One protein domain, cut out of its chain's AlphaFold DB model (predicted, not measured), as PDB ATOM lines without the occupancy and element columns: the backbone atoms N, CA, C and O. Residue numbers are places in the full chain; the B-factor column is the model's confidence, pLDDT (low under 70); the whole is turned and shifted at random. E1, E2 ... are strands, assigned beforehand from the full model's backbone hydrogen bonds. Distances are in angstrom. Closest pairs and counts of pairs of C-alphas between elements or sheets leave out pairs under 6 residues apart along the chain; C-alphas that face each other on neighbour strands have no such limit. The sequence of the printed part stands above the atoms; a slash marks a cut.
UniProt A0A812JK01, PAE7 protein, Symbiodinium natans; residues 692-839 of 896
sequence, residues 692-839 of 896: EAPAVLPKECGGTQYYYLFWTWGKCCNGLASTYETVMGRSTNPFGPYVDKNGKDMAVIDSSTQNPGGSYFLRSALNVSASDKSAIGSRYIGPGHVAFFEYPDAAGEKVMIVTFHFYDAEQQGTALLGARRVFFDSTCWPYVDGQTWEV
ATOM      1  N   GLU A 692      27.300 139.605  -4.823       86.25
ATOM      2  CA  GLU A 692      28.387 138.856  -4.177       86.25
ATOM      3  C   GLU A 692      29.777 139.437  -4.481       86.25
ATOM      4  O   GLU A 692      29.896 140.466  -5.160       86.25
ATOM      5  N   ALA A 693      30.818 138.768  -3.974       85.56
ATOM      6  CA  ALA A 693      32.222 139.101  -4.179       85.56
ATOM      7  C   ALA A 693      32.555 140.585  -3.919       85.56
ATOM      8  O   ALA A 693      32.825 141.348  -4.859       85.56
ATOM      9  N   PRO A 694      32.488 141.035  -2.651       92.00
ATOM     10  CA  PRO A 694      32.812 142.400  -2.287       92.00
ATOM     11  C   PRO A 694      34.323 142.589  -2.169       92.00
ATOM     12  O   PRO A 694      35.010 141.774  -1.567       92.00
ATOM     13  N   ALA A 695      34.821 143.730  -2.636       91.12
ATOM     14  CA  ALA A 695      36.202 144.147  -2.401       91.12
ATOM     15  C   ALA A 695      36.262 145.625  -2.019       91.12
ATOM     16  O   ALA A 695      35.448 146.424  -2.493       91.12
ATOM     17  N   VAL A 696      37.221 146.025  -1.182       93.62
ATOM     18  CA  VAL A 696      37.395 147.427  -0.777       93.62
ATOM     19  C   VAL A 696      38.806 147.922  -1.052       93.62
ATOM     20  O   VAL A 696      39.790 147.441  -0.501       93.62
ATOM     21  N   LEU A 697      38.885 148.997  -1.833       92.81
ATOM     22  CA  LEU A 697      40.123 149.698  -2.150       92.81
ATOM     23  C   LEU A 697      40.227 151.018  -1.365       92.81
ATOM     24  O   LEU A 697      39.478 151.958  -1.647       92.81
ATOM     25  N   PRO A 698      41.172 151.156  -0.424       93.19
ATOM     26  CA  PRO A 698      41.556 152.449   0.135       93.19
ATOM     27  C   PRO A 698      42.440 153.216  -0.862       93.19
ATOM     28  O   PRO A 698      43.515 152.749  -1.238       93.19
ATOM     29  N   LYS A 699      42.031 154.421  -1.280       92.81
ATOM     30  CA  LYS A 699      42.869 155.323  -2.092       92.81
ATOM     31  C   LYS A 699      42.674 156.790  -1.707       92.81
ATOM     32  O   LYS A 699      41.550 157.281  -1.610       92.81
ATOM     33  N   GLU A 700      43.780 157.507  -1.516       93.69
ATOM     34  CA  GLU A 700      43.755 158.967  -1.404       93.69
ATOM     35  C   GLU A 700      43.699 159.600  -2.802       93.69
ATOM     36  O   GLU A 700      44.481 159.251  -3.687       93.69
ATOM     37  N   CYS A 701      42.768 160.531  -3.008       89.75
ATOM     38  CA  CYS A 701      42.632 161.285  -4.248       89.75
ATOM     39  C   CYS A 701      42.200 162.724  -3.945       89.75
ATOM     40  O   CYS A 701      41.299 162.961  -3.141       89.75
ATOM     41  N   GLY A 702      42.878 163.706  -4.549       87.56
ATOM     42  CA  GLY A 702      42.608 165.131  -4.308       87.56
ATOM     43  C   GLY A 702      42.779 165.570  -2.844       87.56
ATOM     44  O   GLY A 702      42.088 166.485  -2.405       87.56
ATOM     45  N   GLY A 703      43.637 164.891  -2.070       91.06
ATOM     46  CA  GLY A 703      43.794 165.107  -0.625       91.06
ATOM     47  C   GLY A 703      42.626 164.595   0.229       91.06
ATOM     48  O   GLY A 703      42.538 164.931   1.408       91.06
ATOM     49  N   THR A 704      41.710 163.810  -0.351       94.62
ATOM     50  CA  THR A 704      40.623 163.134   0.369       94.62
ATOM     51  C   THR A 704      40.863 161.630   0.389       94.62
ATOM     52  O   THR A 704      41.124 161.011  -0.642       94.62
ATOM     53  N   GLN A 705      40.754 161.043   1.576       97.19
ATOM     54  CA  GLN A 705      40.878 159.609   1.803       97.19
ATOM     55  C   GLN A 705      39.536 158.922   1.544       97.19
ATOM     56  O   GLN A 705      38.558 159.169   2.253       97.19
ATOM     57  N   TYR A 706      39.492 158.077   0.514       97.62
ATOM     58  CA  TYR A 706      38.302 157.336   0.114       97.62
ATOM     59  C   TYR A 706      38.512 155.827   0.236       97.62
ATOM     60  O   TYR A 706      39.574 155.297  -0.085       97.62
ATOM     61  N   TYR A 707      37.451 155.149   0.650       97.88
ATOM     62  CA  TYR A 707      37.249 153.714   0.534       97.88
ATOM     63  C   TYR A 707      36.287 153.494  -0.632       97.88
ATOM     64  O   TYR A 707      35.184 154.046  -0.616       97.88
ATOM     65  N   TYR A 708      36.694 152.727  -1.637       97.75
ATOM     66  CA  TYR A 708      35.847 152.337  -2.764       97.75
ATOM     67  C   TYR A 708      35.405 150.897  -2.539       97.75
ATOM     68  O   TYR A 708      36.251 150.009  -2.522       97.75
ATOM     69  N   LEU A 709      34.107 150.689  -2.327       97.75
ATOM     70  CA  LEU A 709      33.502 149.363  -2.281       97.75
ATOM     71  C   LEU A 709      33.146 148.963  -3.707       97.75
ATOM     72  O   LEU A 709      32.437 149.703  -4.389       97.75
ATOM     73  N   PHE A 710      33.609 147.789  -4.109       95.69
ATOM     74  CA  PHE A 710      33.202 147.076  -5.306       95.69
ATOM     75  C   PHE A 710      32.311 145.908  -4.889       95.69
ATOM     76  O   PHE A 710      32.515 145.314  -3.832       95.69
ATOM     77  N   TRP A 711      31.291 145.629  -5.690       93.69
ATOM     78  CA  TRP A 711      30.271 144.622  -5.415       93.69
ATOM     79  C   TRP A 711      29.742 144.103  -6.744       93.69
ATOM     80  O   TRP A 711      29.510 144.905  -7.653       93.69
ATOM     81  N   THR A 712      29.555 142.796  -6.882       89.56
ATOM     82  CA  THR A 712      29.185 142.204  -8.171       89.56
ATOM     83  C   THR A 712      27.701 141.861  -8.200       89.56
ATOM     84  O   THR A 712      27.216 141.134  -7.340       89.56
ATOM     85  N   TRP A 713      26.959 142.397  -9.170       89.12
ATOM     86  CA  TRP A 713      25.547 142.080  -9.421       89.12
ATOM     87  C   TRP A 713      25.407 141.021 -10.518       89.12
ATOM     88  O   TRP A 713      26.358 140.759 -11.242       89.12
ATOM     89  N   GLY A 714      24.212 140.440 -10.674       79.62
ATOM     90  CA  GLY A 714      23.923 139.449 -11.720       79.62
ATOM     91  C   GLY A 714      24.275 138.014 -11.320       79.62
ATOM     92  O   GLY A 714      24.399 137.720 -10.133       79.62
ATOM     93  N   LYS A 715      24.360 137.104 -12.296       72.38
ATOM     94  CA  LYS A 715      24.642 135.674 -12.080       72.38
ATOM     95  C   LYS A 715      26.038 135.287 -12.559       72.38
ATOM     96  O   LYS A 715      26.316 135.354 -13.760       72.38
ATOM     97  N   CYS A 716      26.874 134.801 -11.644       65.75
ATOM     98  CA  CYS A 716      28.040 133.986 -11.973       65.75
ATOM     99  C   CYS A 716      27.609 132.597 -12.502       65.75
ATOM    100  O   CYS A 716      26.421 132.291 -12.603       65.75
ATOM    101  N   CYS A 717      28.578 131.757 -12.870       62.91
ATOM    102  CA  CYS A 717      28.407 130.338 -13.217       62.91
ATOM    103  C   CYS A 717      27.481 130.007 -14.408       62.91
ATOM    104  O   CYS A 717      27.154 128.841 -14.600       62.91
ATOM    105  N   ASN A 718      27.122 130.988 -15.248       61.09
ATOM    106  CA  ASN A 718      26.210 130.802 -16.390       61.09
ATOM    107  C   ASN A 718      26.875 130.997 -17.774       61.09
ATOM    108  O   ASN A 718      26.194 131.268 -18.764       61.09
ATOM    109  N   GLY A 719      28.211 130.917 -17.852       61.38
ATOM    110  CA  GLY A 719      28.972 131.036 -19.102       61.38
ATOM    111  C   GLY A 719      28.638 132.307 -19.894       61.38
ATOM    112  O   GLY A 719      28.564 133.405 -19.341       61.38
ATOM    113  N   LEU A 720      28.359 132.152 -21.192       68.06
ATOM    114  CA  LEU A 720      27.962 133.252 -22.085       68.06
ATOM    115  C   LEU A 720      26.601 133.893 -21.750       68.06
ATOM    116  O   LEU A 720      26.294 134.966 -22.265       68.06
ATOM    117  N   ALA A 721      25.794 133.272 -20.886       67.69
ATOM    118  CA  ALA A 721      24.548 133.831 -20.359       67.69
ATOM    119  C   ALA A 721      24.730 134.479 -18.967       67.69
ATOM    120  O   ALA A 721      23.753 134.750 -18.264       67.69
ATOM    121  N   SER A 722      25.975 134.716 -18.540       71.12
ATOM    122  CA  SER A 722      26.285 135.411 -17.291       71.12
ATOM    123  C   SER A 722      25.977 136.910 -17.377       71.12
ATOM    124  O   SER A 722      26.488 137.626 -18.236       71.12
ATOM    125  N   THR A 723      25.180 137.392 -16.424       77.94
ATOM    126  CA  THR A 723      24.845 138.816 -16.225       77.94
ATOM    127  C   THR A 723      25.752 139.496 -15.189       77.94
ATOM    128  O   THR A 723      25.396 140.535 -14.642       77.94
ATOM    129  N   TYR A 724      26.892 138.878 -14.864       80.62
ATOM    130  CA  TYR A 724      27.753 139.250 -13.741       80.62
ATOM    131  C   TYR A 724      28.501 140.570 -14.012       80.62
ATOM    132  O   TYR A 724      29.335 140.647 -14.908       80.62
ATOM    133  N   GLU A 725      28.197 141.640 -13.282       87.81
ATOM    134  CA  GLU A 725      28.770 142.973 -13.535       87.81
ATOM    135  C   GLU A 725      29.205 143.649 -12.233       87.81
ATOM    136  O   GLU A 725      28.465 143.688 -11.246       87.81
ATOM    137  N   THR A 726      30.408 144.228 -12.225       91.25
ATOM    138  CA  THR A 726      30.945 144.920 -11.048       91.25
ATOM    139  C   THR A 726      30.412 146.345 -10.968       91.25
ATOM    140  O   THR A 726      30.685 147.179 -11.840       91.25
ATOM    141  N   VAL A 727      29.738 146.671  -9.867       94.44
ATOM    142  CA  VAL A 727      29.399 148.044  -9.480       94.44
ATOM    143  C   VAL A 727      30.278 148.541  -8.340       94.44
ATOM    144  O   VAL A 727      30.916 147.770  -7.629       94.44
ATOM    145  N   MET A 728      30.291 149.857  -8.152       96.88
ATOM    146  CA  MET A 728      31.034 150.528  -7.097       96.88
ATOM    147  C   MET A 728      30.262 151.672  -6.436       96.88
ATOM    148  O   MET A 728      29.376 152.303  -7.028       96.88
ATOM    149  N   GLY A 729      30.708 152.002  -5.230       97.88
ATOM    150  CA  GLY A 729      30.387 153.215  -4.488       97.88
ATOM    151  C   GLY A 729      31.566 153.596  -3.598       97.88
ATOM    152  O   GLY A 729      32.505 152.820  -3.426       97.88
ATOM    153  N   ARG A 730      31.556 154.803  -3.029       97.56
ATOM    154  CA  ARG A 730      32.658 155.275  -2.178       97.56
ATOM    155  C   ARG A 730      32.188 155.892  -0.871       97.56
ATOM    156  O   ARG A 730      31.087 156.435  -0.781       97.56
ATOM    157  N   SER A 731      33.066 155.846   0.122       97.69
ATOM    158  CA  SER A 731      32.879 156.444   1.440       97.69
ATOM    159  C   SER A 731      34.179 157.059   1.956       97.69
ATOM    160  O   SER A 731      35.262 156.684   1.520       97.69
ATOM    161  N   THR A 732      34.098 157.981   2.914       96.50
ATOM    162  CA  THR A 732      35.257 158.437   3.713       96.50
ATOM    163  C   THR A 732      35.379 157.679   5.044       96.50
ATOM    164  O   THR A 732      36.231 157.990   5.872       96.50
ATOM    165  N   ASN A 733      34.526 156.673   5.257       95.00
ATOM    166  CA  ASN A 733      34.463 155.817   6.437       95.00
ATOM    167  C   ASN A 733      34.437 154.348   5.973       95.00
ATOM    168  O   ASN A 733      33.581 154.020   5.151       95.00
ATOM    169  N   PRO A 734      35.283 153.442   6.498       93.38
ATOM    170  CA  PRO A 734      35.275 152.034   6.083       93.38
ATOM    171  C   PRO A 734      33.929 151.331   6.347       93.38
ATOM    172  O   PRO A 734      33.591 150.371   5.660       93.38
ATOM    173  N   PHE A 735      33.116 151.844   7.281       94.00
ATOM    174  CA  PHE A 735      31.760 151.360   7.583       94.00
ATOM    175  C   PHE A 735      30.644 151.984   6.728       94.00
ATOM    176  O   PHE A 735      29.458 151.792   7.015       94.00
ATOM    177  N   GLY A 736      31.001 152.761   5.705       93.06
ATOM    178  CA  GLY A 736      30.044 153.454   4.857       93.06
ATOM    179  C   GLY A 736      29.366 154.667   5.529       93.06
ATOM    180  O   GLY A 736      29.861 155.196   6.533       93.06
ATOM    181  N   PRO A 737      28.225 155.135   4.982       95.25
ATOM    182  CA  PRO A 737      27.553 154.595   3.797       95.25
ATOM    183  C   PRO A 737      28.436 154.708   2.552       95.25
ATOM    184  O   PRO A 737      29.201 155.670   2.418       95.25
ATOM    185  N   TYR A 738      28.354 153.713   1.672       97.81
ATOM    186  CA  TYR A 738      28.992 153.746   0.360       97.81
ATOM    187  C   TYR A 738      27.959 154.256  -0.634       97.81
ATOM    188  O   TYR A 738      26.921 153.631  -0.833       97.81
ATOM    189  N   VAL A 739      28.220 155.426  -1.211       97.88
ATOM    190  CA  VAL A 739      27.306 156.067  -2.162       97.88
ATOM    191  C   VAL A 739      27.883 156.018  -3.565       97.88
ATOM    192  O   VAL A 739      29.098 156.104  -3.737       97.88
ATOM    193  N   ASP A 740      27.019 155.873  -4.560       96.50
ATOM    194  CA  ASP A 740      27.388 155.833  -5.975       96.50
ATOM    195  C   ASP A 740      27.609 157.240  -6.582       96.50
ATOM    196  O   ASP A 740      27.538 158.261  -5.888       96.50
ATOM    197  N   LYS A 741      27.879 157.323  -7.896       94.94
ATOM    198  CA  LYS A 741      28.082 158.599  -8.617       94.94
ATOM    199  C   LYS A 741      26.880 159.551  -8.550       94.94
ATOM    200  O   LYS A 741      27.063 160.753  -8.728       94.94
ATOM    201  N   ASN A 742      25.681 159.040  -8.266       93.75
ATOM    202  CA  ASN A 742      24.442 159.806  -8.130       93.75
ATOM    203  C   ASN A 742      24.098 160.123  -6.660       93.75
ATOM    204  O   ASN A 742      23.070 160.744  -6.391       93.75
ATOM    205  N   GLY A 743      24.945 159.719  -5.705       94.19
ATOM    206  CA  GLY A 743      24.728 159.911  -4.270       94.19
ATOM    207  C   GLY A 743      23.765 158.901  -3.637       94.19
ATOM    208  O   GLY A 743      23.289 159.137  -2.527       94.19
ATOM    209  N   LYS A 744      23.462 157.794  -4.324       95.50
ATOM    210  CA  LYS A 744      22.556 156.746  -3.845       95.50
ATOM    211  C   LYS A 744      23.332 155.692  -3.049       95.50
ATOM    212  O   LYS A 744      24.382 155.233  -3.491       95.50
ATOM    213  N   ASP A 745      22.821 155.328  -1.875       95.44
ATOM    214  CA  ASP A 745      23.452 154.376  -0.949       95.44
ATOM    215  C   ASP A 745      23.342 152.929  -1.472       95.44
ATOM    216  O   ASP A 745      22.257 152.470  -1.840       95.44
ATOM    217  N   MET A 746      24.461 152.202  -1.502       95.62
ATOM    218  CA  MET A 746      24.512 150.797  -1.922       95.62
ATOM    219  C   MET A 746      23.817 149.853  -0.931       95.62
ATOM    220  O   MET A 746      23.382 148.770  -1.322       95.62
ATOM    221  N   ALA A 747      23.680 150.241   0.342       92.25
ATOM    222  CA  ALA A 747      23.040 149.435   1.383       92.25
ATOM    223  C   ALA A 747      21.509 149.611   1.457       92.25
ATOM    224  O   ALA A 747      20.860 148.953   2.271       92.25
ATOM    225  N   VAL A 748      20.916 150.502   0.650       90.25
ATOM    226  CA  VAL A 748      19.497 150.885   0.755       90.25
ATOM    227  C   VAL A 748      18.765 150.667  -0.566       90.25
ATOM    228  O   VAL A 748      19.094 151.276  -1.582       90.25
ATOM    229  N   ILE A 749      17.710 149.849  -0.538       87.31
ATOM    230  CA  ILE A 749      16.780 149.703  -1.665       87.31
ATOM    231  C   ILE A 749      15.979 151.001  -1.819       87.31
ATOM    232  O   ILE A 749      15.234 151.402  -0.924       87.31
ATOM    233  N   ASP A 750      16.104 151.645  -2.974       84.12
ATOM    234  CA  ASP A 750      15.318 152.823  -3.330       84.12
ATOM    235  C   ASP A 750      13.915 152.411  -3.781       84.12
ATOM    236  O   ASP A 750      13.740 151.616  -4.703       84.12
ATOM    237  N   SER A 751      12.903 152.983  -3.132       82.56
ATOM    238  CA  SER A 751      11.493 152.666  -3.361       82.56
ATOM    239  C   SER A 751      10.999 152.981  -4.776       82.56
ATOM    240  O   SER A 751      10.016 152.380  -5.209       82.56
ATOM    241  N   SER A 752      11.665 153.882  -5.505       80.81
ATOM    242  CA  SER A 752      11.297 154.257  -6.874       80.81
ATOM    243  C   SER A 752      11.851 153.303  -7.937       80.81
ATOM    244  O   SER A 752      11.169 153.043  -8.925       80.81
ATOM    245  N   THR A 753      13.046 152.744  -7.719       80.31
ATOM    246  CA  THR A 753      13.713 151.819  -8.657       80.31
ATOM    247  C   THR A 753      13.688 150.356  -8.211       80.31
ATOM    248  O   THR A 753      14.093 149.483  -8.973       80.31
ATOM    249  N   GLN A 754      13.239 150.081  -6.980       84.12
ATOM    250  CA  GLN A 754      13.271 148.774  -6.304       84.12
ATOM    251  C   GLN A 754      14.673 148.141  -6.201       84.12
ATOM    252  O   GLN A 754      14.808 146.966  -5.856       84.12
ATOM    253  N   ASN A 755      15.725 148.931  -6.419       86.94
ATOM    254  CA  ASN A 755      17.112 148.482  -6.470       86.94
ATOM    255  C   ASN A 755      18.045 149.392  -5.648       86.94
ATOM    256  O   ASN A 755      17.705 150.557  -5.414       86.94
ATOM    257  N   PRO A 756      19.201 148.883  -5.184       90.62
ATOM    258  CA  PRO A 756      20.187 149.665  -4.434       90.62
ATOM    259  C   PRO A 756      20.923 150.711  -5.287       90.62
ATOM    260  O   PRO A 756      20.690 150.838  -6.495       90.62
ATOM    261  N   GLY A 757      21.761 151.527  -4.643       91.75
ATOM    262  CA  GLY A 757      22.776 152.335  -5.326       91.75
ATOM    263  C   GLY A 757      23.909 151.482  -5.891       91.75
ATOM    264  O   GLY A 757      24.163 150.383  -5.407       91.75
ATOM    265  N   GLY A 758      24.586 151.999  -6.911       93.75
ATOM    266  CA  GLY A 758      25.728 151.342  -7.542       93.75
ATOM    267  C   GLY A 758      26.038 151.963  -8.900       93.75
ATOM    268  O   GLY A 758      25.156 152.139  -9.738       93.75
ATOM    269  N   SER A 759      27.298 152.327  -9.129       94.38
ATOM    270  CA  SER A 759      27.781 152.784 -10.436       94.38
ATOM    271  C   SER A 759      28.637 151.707 -11.075       94.38
ATOM    272  O   SER A 759      29.578 151.256 -10.437       94.38
ATOM    273  N   TYR A 760      28.362 151.328 -12.322       92.06
ATOM    274  CA  TYR A 760      29.171 150.330 -13.025       92.06
ATOM    275  C   TYR A 760      30.658 150.710 -13.066       92.06
ATOM    276  O   TYR A 760      31.024 151.867 -13.311       92.06
ATOM    277  N   PHE A 761      31.491 149.706 -12.802       92.50
ATOM    278  CA  PHE A 761      32.948 149.752 -12.841       92.50
ATOM    279  C   PHE A 761      33.497 148.790 -13.903       92.50
ATOM    280  O   PHE A 761      34.292 149.231 -14.728       92.50
ATOM    281  N   LEU A 762      33.009 147.543 -13.944       87.56
ATOM    282  CA  LEU A 762      33.303 146.557 -14.995       87.56
ATOM    283  C   LEU A 762      32.006 145.924 -15.496       87.56
ATOM    284  O   LEU A 762      31.176 145.507 -14.690       87.56
ATOM    285  N   ARG A 763      31.853 145.834 -16.817       85.88
ATOM    286  CA  ARG A 763      30.755 145.137 -17.488       85.88
ATOM    287  C   ARG A 763      31.077 144.755 -18.928       85.88
ATOM    288  O   ARG A 763      32.013 145.283 -19.536       85.88
ATOM    289  N   SER A 764      30.275 143.844 -19.471       80.25
ATOM    290  CA  SER A 764      30.380 143.420 -20.865       80.25
ATOM    291  C   SER A 764      29.955 144.532 -21.827       80.25
ATOM    292  O   SER A 764      29.043 145.304 -21.534       80.25
ATOM    293  N   ALA A 765      30.580 144.611 -23.006       74.94
ATOM    294  CA  ALA A 765      30.223 145.621 -24.006       74.94
ATOM    295  C   ALA A 765      28.949 145.299 -24.818       74.94
ATOM    296  O   ALA A 765      28.499 146.154 -25.577       74.94
ATOM    297  N   LEU A 766      28.357 144.103 -24.674       59.34
ATOM    298  CA  LEU A 766      27.297 143.602 -25.568       59.34
ATOM    299  C   LEU A 766      26.063 144.515 -25.711       59.34
ATOM    300  O   LEU A 766      25.432 144.506 -26.763       59.34
ATOM    301  N   ASN A 767      25.714 145.296 -24.682       48.69
ATOM    302  CA  ASN A 767      24.498 146.126 -24.658       48.69
ATOM    303  C   ASN A 767      24.750 147.588 -24.239       48.69
ATOM    304  O   ASN A 767      23.833 148.283 -23.794       48.69
ATOM    305  N   VAL A 768      25.990 148.075 -24.343       60.66
ATOM    306  CA  VAL A 768      26.398 149.387 -23.810       60.66
ATOM    307  C   VAL A 768      27.183 150.202 -24.834       60.66
ATOM    308  O   VAL A 768      27.861 149.669 -25.706       60.66
ATOM    309  N   SER A 769      27.066 151.530 -24.754       54.38
ATOM    310  CA  SER A 769      27.755 152.439 -25.679       54.38
ATOM    311  C   SER A 769      29.273 152.284 -25.577       54.38
ATOM    312  O   SER A 769      29.812 152.295 -24.474       54.38
ATOM    313  N   ALA A 770      29.975 152.304 -26.713       53.94
ATOM    314  CA  ALA A 770      31.443 152.336 -26.776       53.94
ATOM    315  C   ALA A 770      32.082 153.564 -26.081       53.94
ATOM    316  O   ALA A 770      33.296 153.635 -25.922       53.94
ATOM    317  N   SER A 771      31.276 154.552 -25.673       60.44
ATOM    318  CA  SER A 771      31.704 155.685 -24.842       60.44
ATOM    319  C   SER A 771      31.687 155.405 -23.332       60.44
ATOM    320  O   SER A 771      32.052 156.289 -22.554       60.44
ATOM    321  N   ASP A 772      31.183 154.251 -22.892       68.62
ATOM    322  CA  ASP A 772      31.068 153.905 -21.477       68.62
ATOM    323  C   ASP A 772      32.359 153.262 -20.955       68.62
ATOM    324  O   ASP A 772      32.743 152.171 -21.363       68.62
ATOM    325  N   LYS A 773      33.012 153.934 -20.004       67.44
ATOM    326  CA  LYS A 773      34.290 153.506 -19.411       67.44
ATOM    327  C   LYS A 773      34.214 152.252 -18.532       67.44
ATOM    328  O   LYS A 773      35.245 151.826 -18.025       67.44
ATOM    329  N   SER A 774      33.022 151.711 -18.292       71.31
ATOM    330  CA  SER A 774      32.846 150.425 -17.606       71.31
ATOM    331  C   SER A 774      32.770 149.237 -18.572       71.31
ATOM    332  O   SER A 774      32.892 148.097 -18.136       71.31
ATOM    333  N   ALA A 775      32.592 149.484 -19.876       77.06
ATOM    334  CA  ALA A 775      32.535 148.449 -20.901       77.06
ATOM    335  C   ALA A 775      33.951 148.020 -21.318       77.06
ATOM    336  O   ALA A 775      34.662 148.784 -21.969       77.06
ATOM    337  N   ILE A 776      34.361 146.796 -20.974       73.88
ATOM    338  CA  ILE A 776      35.743 146.321 -21.211       73.88
ATOM    339  C   ILE A 776      35.931 145.473 -22.480       73.88
ATOM    340  O   ILE A 776      37.037 145.004 -22.749       73.88
ATOM    341  N   GLY A 777      34.869 145.293 -23.269       74.69
ATOM    342  CA  GLY A 777      34.861 144.566 -24.546       74.69
ATOM    343  C   GLY A 777      33.710 143.560 -24.648       74.69
ATOM    344  O   GLY A 777      33.116 143.182 -23.640       74.69
ATOM    345  N   SER A 778      33.372 143.132 -25.866       75.56
ATOM    346  CA  SER A 778      32.355 142.092 -26.116       75.56
ATOM    347  C   SER A 778      32.857 140.686 -25.787       75.56
ATOM    348  O   SER A 778      32.051 139.797 -25.551       75.56
ATOM    349  N   ARG A 779      34.183 140.506 -25.734       75.69
ATOM    350  CA  ARG A 779      34.857 139.283 -25.289       75.69
ATOM    351  C   ARG A 779      34.564 138.939 -23.827       75.69
ATOM    352  O   ARG A 779      34.402 137.776 -23.481       75.69
ATOM    353  N   TYR A 780      34.517 139.953 -22.967       73.50
ATOM    354  CA  TYR A 780      34.426 139.781 -21.521       73.50
ATOM    355  C   TYR A 780      32.957 139.714 -21.105       73.50
ATOM    356  O   TYR A 780      32.309 140.746 -20.909       73.50
ATOM    357  N   ILE A 781      32.413 138.503 -21.016       72.94
ATOM    358  CA  ILE A 781      31.062 138.263 -20.502       72.94
ATOM    359  C   ILE A 781      31.150 138.069 -18.994       72.94
ATOM    360  O   ILE A 781      32.090 137.459 -18.497       72.94
ATOM    361  N   GLY A 782      30.193 138.608 -18.245       77.25
ATOM    362  CA  GLY A 782      30.173 138.437 -16.797       77.25
ATOM    363  C   GLY A 782      31.425 138.920 -16.023       77.25
ATOM    364  O   GLY A 782      31.880 138.156 -15.171       77.25
ATOM    365  N   PRO A 783      32.050 140.091 -16.297       81.00
ATOM    366  CA  PRO A 783      33.261 140.504 -15.589       81.00
ATOM    367  C   PRO A 783      32.973 140.971 -14.151       81.00
ATOM    368  O   PRO A 783      32.416 142.051 -13.902       81.00
ATOM    369  N   GLY A 784      33.407 140.161 -13.191       79.38
ATOM    370  CA  GLY A 784      33.092 140.309 -11.776       79.38
ATOM    371  C   GLY A 784      34.131 139.684 -10.858       79.38
ATOM    372  O   GLY A 784      35.181 139.245 -11.316       79.38
ATOM    373  N   HIS A 785      33.837 139.644  -9.558       77.19
ATOM    374  CA  HIS A 785      34.742 139.100  -8.542       77.19
ATOM    375  C   HIS A 785      36.143 139.742  -8.594       77.19
ATOM    376  O   HIS A 785      37.115 139.146  -9.062       77.19
ATOM    377  N   VAL A 786      36.233 141.000  -8.154       79.38
ATOM    378  CA  VAL A 786      37.439 141.822  -8.335       79.38
ATOM    379  C   VAL A 786      38.423 141.749  -7.167       79.38
ATOM    380  O   VAL A 786      38.012 141.709  -6.012       79.38
ATOM    381  N   ALA A 787      39.721 141.848  -7.454       75.12
ATOM    382  CA  ALA A 787      40.764 142.093  -6.452       75.12
ATOM    383  C   ALA A 787      41.766 143.151  -6.945       75.12
ATOM    384  O   ALA A 787      41.930 143.349  -8.149       75.12
ATOM    385  N   PHE A 788      42.438 143.852  -6.025       76.88
ATOM    386  CA  PHE A 788      43.308 144.992  -6.348       76.88
ATOM    387  C   PHE A 788      44.717 144.831  -5.781       76.88
ATOM    388  O   PHE A 788      44.889 144.440  -4.627       76.88
ATOM    389  N   PHE A 789      45.726 145.229  -6.555       70.88
ATOM    390  CA  PHE A 789      47.113 145.297  -6.091       70.88
ATOM    391  C   PHE A 789      47.868 146.496  -6.685       70.88
ATOM    392  O   PHE A 789      47.472 147.079  -7.697       70.88
ATOM    393  N   GLU A 790      48.962 146.888  -6.029       68.69
ATOM    394  CA  GLU A 790      49.928 147.847  -6.574       68.69
ATOM    395  C   GLU A 790      51.055 147.096  -7.286       68.69
ATOM    396  O   GLU A 790      51.598 146.133  -6.745       68.69
ATOM    397  N   TYR A 791      51.439 147.570  -8.467       65.19
ATOM    398  CA  TYR A 791      52.513 147.013  -9.283       65.19
ATOM    399  C   TYR A 791      53.502 148.127  -9.674       65.19
ATOM    400  O   TYR A 791      53.052 149.186 -10.110       65.19
ATOM    401  N   PRO A 792      54.825 147.947  -9.517       61.91
ATOM    402  CA  PRO A 792      55.812 148.921  -9.978       61.91
ATOM    403  C   PRO A 792      55.994 148.811 -11.496       61.91
ATOM    404  O   PRO A 792      56.367 147.756 -11.998       61.91
ATOM    405  N   ASP A 793      55.736 149.884 -12.238       60.84
ATOM    406  CA  ASP A 793      55.937 149.895 -13.686       60.84
ATOM    407  C   ASP A 793      57.426 149.955 -14.089       60.84
ATOM    408  O   ASP A 793      58.328 149.961 -13.250       60.84
ATOM    409  N   ALA A 794      57.705 150.023 -15.395       55.66
ATOM    410  CA  ALA A 794      59.070 150.083 -15.929       55.66
ATOM    411  C   ALA A 794      59.879 151.331 -15.495       55.66
ATOM    412  O   ALA A 794      61.100 151.349 -15.652       55.66
ATOM    413  N   ALA A 795      59.230 152.373 -14.962       63.19
ATOM    414  CA  ALA A 795      59.876 153.540 -14.358       63.19
ATOM    415  C   ALA A 795      60.008 153.424 -12.823       63.19
ATOM    416  O   ALA A 795      60.549 154.327 -12.181       63.19
ATOM    417  N   GLY A 796      59.529 152.324 -12.233       63.16
ATOM    418  CA  GLY A 796      59.413 152.118 -10.791       63.16
ATOM    419  C   GLY A 796      58.217 152.841 -10.163       63.16
ATOM    420  O   GLY A 796      58.119 152.891  -8.935       63.16
ATOM    421  N   GLU A 797      57.309 153.415 -10.962       71.75
ATOM    422  CA  GLU A 797      56.129 154.109 -10.452       71.75
ATOM    423  C   GLU A 797      55.012 153.097 -10.158       71.75
ATOM    424  O   GLU A 797      54.716 152.201 -10.947       71.75
ATOM    425  N   LYS A 798      54.388 153.204  -8.981       70.44
ATOM    426  CA  LYS A 798      53.346 152.265  -8.552       70.44
ATOM    427  C   LYS A 798      52.031 152.524  -9.288       70.44
ATOM    428  O   LYS A 798      51.269 153.418  -8.913       70.44
ATOM    429  N   VAL A 799      51.736 151.691 -10.279       74.06
ATOM    430  CA  VAL A 799      50.419 151.610 -10.916       74.06
ATOM    431  C   VAL A 799      49.495 150.683 -10.128       74.06
ATOM    432  O   VAL A 799      49.934 149.823  -9.368       74.06
ATOM    433  N   MET A 800      48.190 150.879 -10.283       79.56
ATOM    434  CA  MET A 800      47.167 150.089  -9.608       79.56
ATOM    435  C   MET A 800      46.506 149.162 -10.617       79.56
ATOM    436  O   MET A 800      46.064 149.626 -11.668       79.56
ATOM    437  N   ILE A 801      46.451 147.873 -10.307       76.69
ATOM    438  CA  ILE A 801      45.887 146.836 -11.171       76.69
ATOM    439  C   ILE A 801      44.647 146.255 -10.493       76.69
ATOM    440  O   ILE A 801      44.623 146.091  -9.271       76.69
ATOM    441  N   VAL A 802      43.627 145.950 -11.292       76.31
ATOM    442  CA  VAL A 802      42.475 145.140 -10.888       76.31
ATOM    443  C   VAL A 802      42.501 143.815 -11.636       76.31
ATOM    444  O   VAL A 802      42.696 143.803 -12.853       76.31
ATOM    445  N   THR A 803      42.298 142.712 -10.922       73.31
ATOM    446  CA  THR A 803      41.973 141.400 -11.495       73.31
ATOM    447  C   THR A 803      40.479 141.131 -11.367       73.31
ATOM    448  O   THR A 803      39.830 141.692 -10.486       73.31
ATOM    449  N   PHE A 804      39.923 140.308 -12.252       70.50
ATOM    450  CA  PHE A 804      38.505 139.937 -12.257       70.50
ATOM    451  C   PHE A 804      38.301 138.586 -12.946       70.50
ATOM    452  O   PHE A 804      39.006 138.259 -13.900       70.50
ATOM    453  N   HIS A 805      37.317 137.819 -12.493       68.19
ATOM    454  CA  HIS A 805      36.787 136.670 -13.227       68.19
ATOM    455  C   HIS A 805      35.924 137.147 -14.406       68.19
ATOM    456  O   HIS A 805      35.217 138.148 -14.288       68.19
ATOM    457  N   PHE A 806      35.953 136.434 -15.530       66.06
ATOM    458  CA  PHE A 806      35.016 136.607 -16.643       66.06
ATOM    459  C   PHE A 806      34.809 135.296 -17.418       66.06
ATOM    460  O   PHE A 806      35.596 134.359 -17.312       66.06
ATOM    461  N   TYR A 807      33.760 135.247 -18.235       59.34
ATOM    462  CA  TYR A 807      33.534 134.209 -19.237       59.34
ATOM    463  C   TYR A 807      33.943 134.722 -20.615       59.34
ATOM    464  O   TYR A 807      33.464 135.765 -21.067       59.34
ATOM    465  N   ASP A 808      34.848 134.009 -21.277       58.94
ATOM    466  CA  ASP A 808      35.438 134.458 -22.535       58.94
ATOM    467  C   ASP A 808      34.564 134.084 -23.741       58.94
ATOM    468  O   ASP A 808      34.429 132.909 -24.090       58.94
ATOM    469  N   ALA A 809      33.979 135.087 -24.405       54.84
ATOM    470  CA  ALA A 809      33.167 134.895 -25.609       54.84
ATOM    471  C   ALA A 809      33.951 134.285 -26.780       54.84
ATOM    472  O   ALA A 809      33.357 133.606 -27.616       54.84
ATOM    473  N   GLU A 810      35.269 134.496 -26.832       62.12
ATOM    474  CA  GLU A 810      36.153 133.938 -27.863       62.12
ATOM    475  C   GLU A 810      36.547 132.481 -27.553       62.12
ATOM    476  O   GLU A 810      37.022 131.774 -28.436       62.12
ATOM    477  N   GLN A 811      36.292 132.002 -26.328       44.88
ATOM    478  CA  GLN A 811      36.557 130.629 -25.875       44.88
ATOM    479  C   GLN A 811      35.273 129.955 -25.364       44.88
ATOM    480  O   GLN A 811      35.258 129.331 -24.310       44.88
ATOM    481  N   GLN A 812      34.159 130.127 -26.087       49.62
ATOM    482  CA  GLN A 812      32.865 129.462 -25.835       49.62
ATOM    483  C   GLN A 812      32.289 129.630 -24.406       49.62
ATOM    484  O   GLN A 812      31.378 128.907 -24.007       49.62
ATOM    485  N   GLY A 813      32.759 130.624 -23.647       47.47
ATOM    486  CA  GLY A 813      32.350 130.867 -22.266       47.47
ATOM    487  C   GLY A 813      33.211 130.176 -21.212       47.47
ATOM    488  O   GLY A 813      32.725 129.991 -20.099       47.47
ATOM    489  N   THR A 814      34.464 129.820 -21.514       49.16
ATOM    490  CA  THR A 814      35.451 129.389 -20.507       49.16
ATOM    491  C   THR A 814      35.647 130.458 -19.431       49.16
ATOM    492  O   THR A 814      35.731 131.652 -19.724       49.16
ATOM    493  N   ALA A 815      35.711 130.020 -18.170       52.16
ATOM    494  CA  ALA A 815      35.961 130.863 -17.005       52.16
ATOM    495  C   ALA A 815      37.446 131.243 -16.915       52.16
ATOM    496  O   ALA A 815      38.285 130.368 -16.714       52.16
ATOM    497  N   LEU A 816      37.773 132.530 -17.036       52.25
ATOM    498  CA  LEU A 816      39.150 133.030 -17.050       52.25
ATOM    499  C   LEU A 816      39.359 134.211 -16.096       52.25
ATOM    500  O   LEU A 816      38.426 134.905 -15.695       52.25
ATOM    501  N   LEU A 817      40.630 134.464 -15.780       60.66
ATOM    502  CA  LEU A 817      41.075 135.644 -15.046       60.66
ATOM    503  C   LEU A 817      41.505 136.740 -16.029       60.66
ATOM    504  O   LEU A 817      42.388 136.532 -16.860       60.66
ATOM    505  N   GLY A 818      40.908 137.920 -15.916       63.72
ATOM    506  CA  GLY A 818      41.331 139.135 -16.601       63.72
ATOM    507  C   GLY A 818      42.049 140.093 -15.654       63.72
ATOM    508  O   GLY A 818      41.847 140.059 -14.440       63.72
ATOM    509  N   ALA A 819      42.867 140.984 -16.216       72.94
ATOM    510  CA  ALA A 819      43.496 142.084 -15.491       72.94
ATOM    511  C   ALA A 819      43.435 143.400 -16.288       72.94
ATOM    512  O   ALA A 819      43.428 143.393 -17.525       72.94
ATOM    513  N   ARG A 820      43.355 144.538 -15.587       74.75
ATOM    514  CA  ARG A 820      43.323 145.900 -16.160       74.75
ATOM    515  C   ARG A 820      44.042 146.909 -15.269       74.75
ATOM    516  O   ARG A 820      44.070 146.755 -14.048       74.75
ATOM    517  N   ARG A 821      44.553 147.992 -15.865       81.06
ATOM    518  CA  ARG A 821      45.058 149.152 -15.113       81.06
ATOM    519  C   ARG A 821      43.879 149.973 -14.584       81.06
ATOM    520  O   ARG A 821      42.893 150.186 -15.286       81.06
ATOM    521  N   VAL A 822      43.985 150.457 -13.349       85.56
ATOM    522  CA  VAL A 822      42.974 151.293 -12.692       85.56
ATOM    523  C   VAL A 822      43.434 152.745 -12.695       85.56
ATOM    524  O   VAL A 822      44.455 153.101 -12.104       85.56
ATOM    525  N   PHE A 823      42.634 153.602 -13.314       87.69
ATOM    526  CA  PHE A 823      42.820 155.047 -13.350       87.69
ATOM    527  C   PHE A 823      41.751 155.739 -12.510       87.69
ATOM    528  O   PHE A 823      40.654 155.221 -12.344       87.69
ATOM    529  N   PHE A 824      42.038 156.948 -12.028       89.81
ATOM    530  CA  PHE A 824      41.065 157.789 -11.330       89.81
ATOM    531  C   PHE A 824      40.761 159.031 -12.166       89.81
ATOM    532  O   PHE A 824      41.665 159.652 -12.725       89.81
ATOM    533  N   ASP A 825      39.481 159.383 -12.298       88.62
ATOM    534  CA  ASP A 825      39.081 160.610 -12.988       88.62
ATOM    535  C   ASP A 825      39.265 161.864 -12.111       88.62
ATOM    536  O   ASP A 825      39.565 161.790 -10.918       88.62
ATOM    537  N   SER A 826      39.069 163.048 -12.699       89.44
ATOM    538  CA  SER A 826      39.195 164.336 -11.998       89.44
ATOM    539  C   SER A 826      38.165 164.553 -10.880       89.44
ATOM    540  O   SER A 826      38.285 165.510 -10.117       89.44
ATOM    541  N   THR A 827      37.166 163.676 -10.765       91.81
ATOM    542  CA  THR A 827      36.184 163.639  -9.674       91.81
ATOM    543  C   THR A 827      36.454 162.511  -8.674       91.81
ATOM    544  O   THR A 827      35.625 162.261  -7.792       91.81
ATOM    545  N   CYS A 828      37.628 161.876  -8.763       93.44
ATOM    546  CA  CYS A 828      38.091 160.765  -7.939       93.44
ATOM    547  C   CYS A 828      37.220 159.502  -8.043       93.44
ATOM    548  O   CYS A 828      36.955 158.858  -7.034       93.44
ATOM    549  N   TRP A 829      36.743 159.138  -9.233       94.31
ATOM    550  CA  TRP A 829      36.147 157.816  -9.459       94.31
ATOM    551  C   TRP A 829      37.107 156.896 -10.212       94.31
ATOM    552  O   TRP A 829      37.675 157.340 -11.216       94.31
ATOM    553  N   PRO A 830      37.287 155.635  -9.771       92.94
ATOM    554  CA  PRO A 830      38.075 154.675 -10.516       92.94
ATOM    555  C   PRO A 830      37.358 154.264 -11.807       92.94
ATOM    556  O   PRO A 830      36.126 154.246 -11.895       92.94
ATOM    557  N   TYR A 831      38.152 153.949 -12.820       89.69
ATOM    558  CA  TYR A 831      37.748 153.341 -14.081       89.69
ATOM    559  C   TYR A 831      38.927 152.539 -14.638       89.69
ATOM    560  O   TYR A 831      40.073 152.769 -14.246       89.69
ATOM    561  N   VAL A 832      38.651 151.621 -15.555       83.75
ATOM    562  CA  VAL A 832      39.681 150.886 -16.298       83.75
ATOM    563  C   VAL A 832      39.786 151.403 -17.728       83.75
ATOM    564  O   VAL A 832      38.884 152.085 -18.224       83.75
ATOM    565  N   ASP A 833      40.898 151.118 -18.394       69.31
ATOM    566  CA  ASP A 833      41.022 151.300 -19.836       69.31
ATOM    567  C   ASP A 833      40.448 150.104 -20.618       69.31
ATOM    568  O   ASP A 833      40.142 149.038 -20.082       69.31
ATOM    569  N   GLY A 834      40.270 150.304 -21.926       57.53
ATOM    570  CA  GLY A 834      39.841 149.252 -22.852       57.53
ATOM    571  C   GLY A 834      40.983 148.355 -23.343       57.53
ATOM    572  O   GLY A 834      40.768 147.577 -24.266       57.53
ATOM    573  N   GLN A 835      42.193 148.488 -22.791       56.03
ATOM    574  CA  GLN A 835      43.367 147.702 -23.181       56.03
ATOM    575  C   GLN A 835      43.565 146.548 -22.200       56.03
ATOM    576  O   GLN A 835      43.433 146.725 -20.995       56.03
ATOM    577  N   THR A 836      43.871 145.354 -22.700       57.25
ATOM    578  CA  THR A 836      44.317 144.233 -21.865       57.25
ATOM    579  C   THR A 836      45.579 144.610 -21.104       57.25
ATOM    580  O   THR A 836      46.514 145.117 -21.710       57.25
ATOM    581  N   TRP A 837      45.624 144.356 -19.792       50.00
ATOM    582  CA  TRP A 837      46.880 144.452 -19.054       50.00
ATOM    583  C   TRP A 837      47.588 143.105 -19.087       50.00
ATOM    584  O   TRP A 837      47.079 142.128 -18.540       50.00
ATOM    585  N   GLU A 838      48.763 143.082 -19.704       48.44
ATOM    586  CA  GLU A 838      49.638 141.917 -19.781       48.44
ATOM    587  C   GLU A 838      50.942 142.203 -19.039       48.44
ATOM    588  O   GLU A 838      51.542 143.271 -19.186       48.44
ATOM    589  N   VAL A 839      51.437 141.220 -18.282       38.03
ATOM    590  CA  VAL A 839      52.710 141.341 -17.542       38.03
ATOM    591  C   VAL A 839      53.895 141.575 -18.498       38.03
ATOM    592  O   VAL A 839      54.896 142.184 -18.125       38.03
TER     593      VAL A 839
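AT A GLANCE: This is residues 692 to 839 of the 896 residues of the protein "PAE7 protein" of Symbiodinium natans (UniProt A0A812JK01). Two strongly twisted four-stranded sheets, E1 to E4 and then E5 to E8, lie partly face to face as a sandwich, the second curled like part of a barrel. The loop at Ser 751 and the E5-E6 turn at Ala 795 lie at opposite ends of the longest axis. The printed part has 148 residues, no named helix and eight strands; each sheet is antiparallel, in chain order. The class is all strand, with under half of the residues in named elements; it is compact, radius of gyration of the C-alphas 15.3 A, spanning 49 by 43 by 26 A.

IN THESE COORDINATES: E1, residues 692 to 701, begins at C-alpha 692 (28.387, 138.856, -4.177) and is 26.6 A long. E2 is 704 to 713, 27.7 A; E3 725 to 731, 20.6 A; E4 759 to 762. E5 is 780 to 792, 26.0 A; E6 798 to 808, 28.9 A; E7 814 to 824, 30.4 A. E8, 830 to 832, ends at C-alpha 832 (39.681, 150.886, -16.298).

HOW THE PARTS SIT: E1 to E4 form a meander, each strand the antiparallel neighbour of the one before, as do E5 to E8. N 697 and O 708 of hairpin E1 and E2 are 2.9 A apart, within hydrogen-bond range; N 802 and O 820 of hairpin E6 and E7 are 2.9 A apart. E5 bends by 97 degrees at residue 783. Between the sheets, the closest C-alphas of E1 and E5 are Ala 693 and His 785, 5.0 A; of E4 and E8, Phe 761 and Tyr 831, 6.1 A.

THE WHOLE: The C-alphas farthest apart, of Ser 751 and Ala 795, are 49.6 A apart. The printed part has no cut. Links E2 to E3, E3 to E4 and E4 to E5 are long. Mean pLDDT of the printed part is 78.7; 42 residues are under 70, among them 805 to 818.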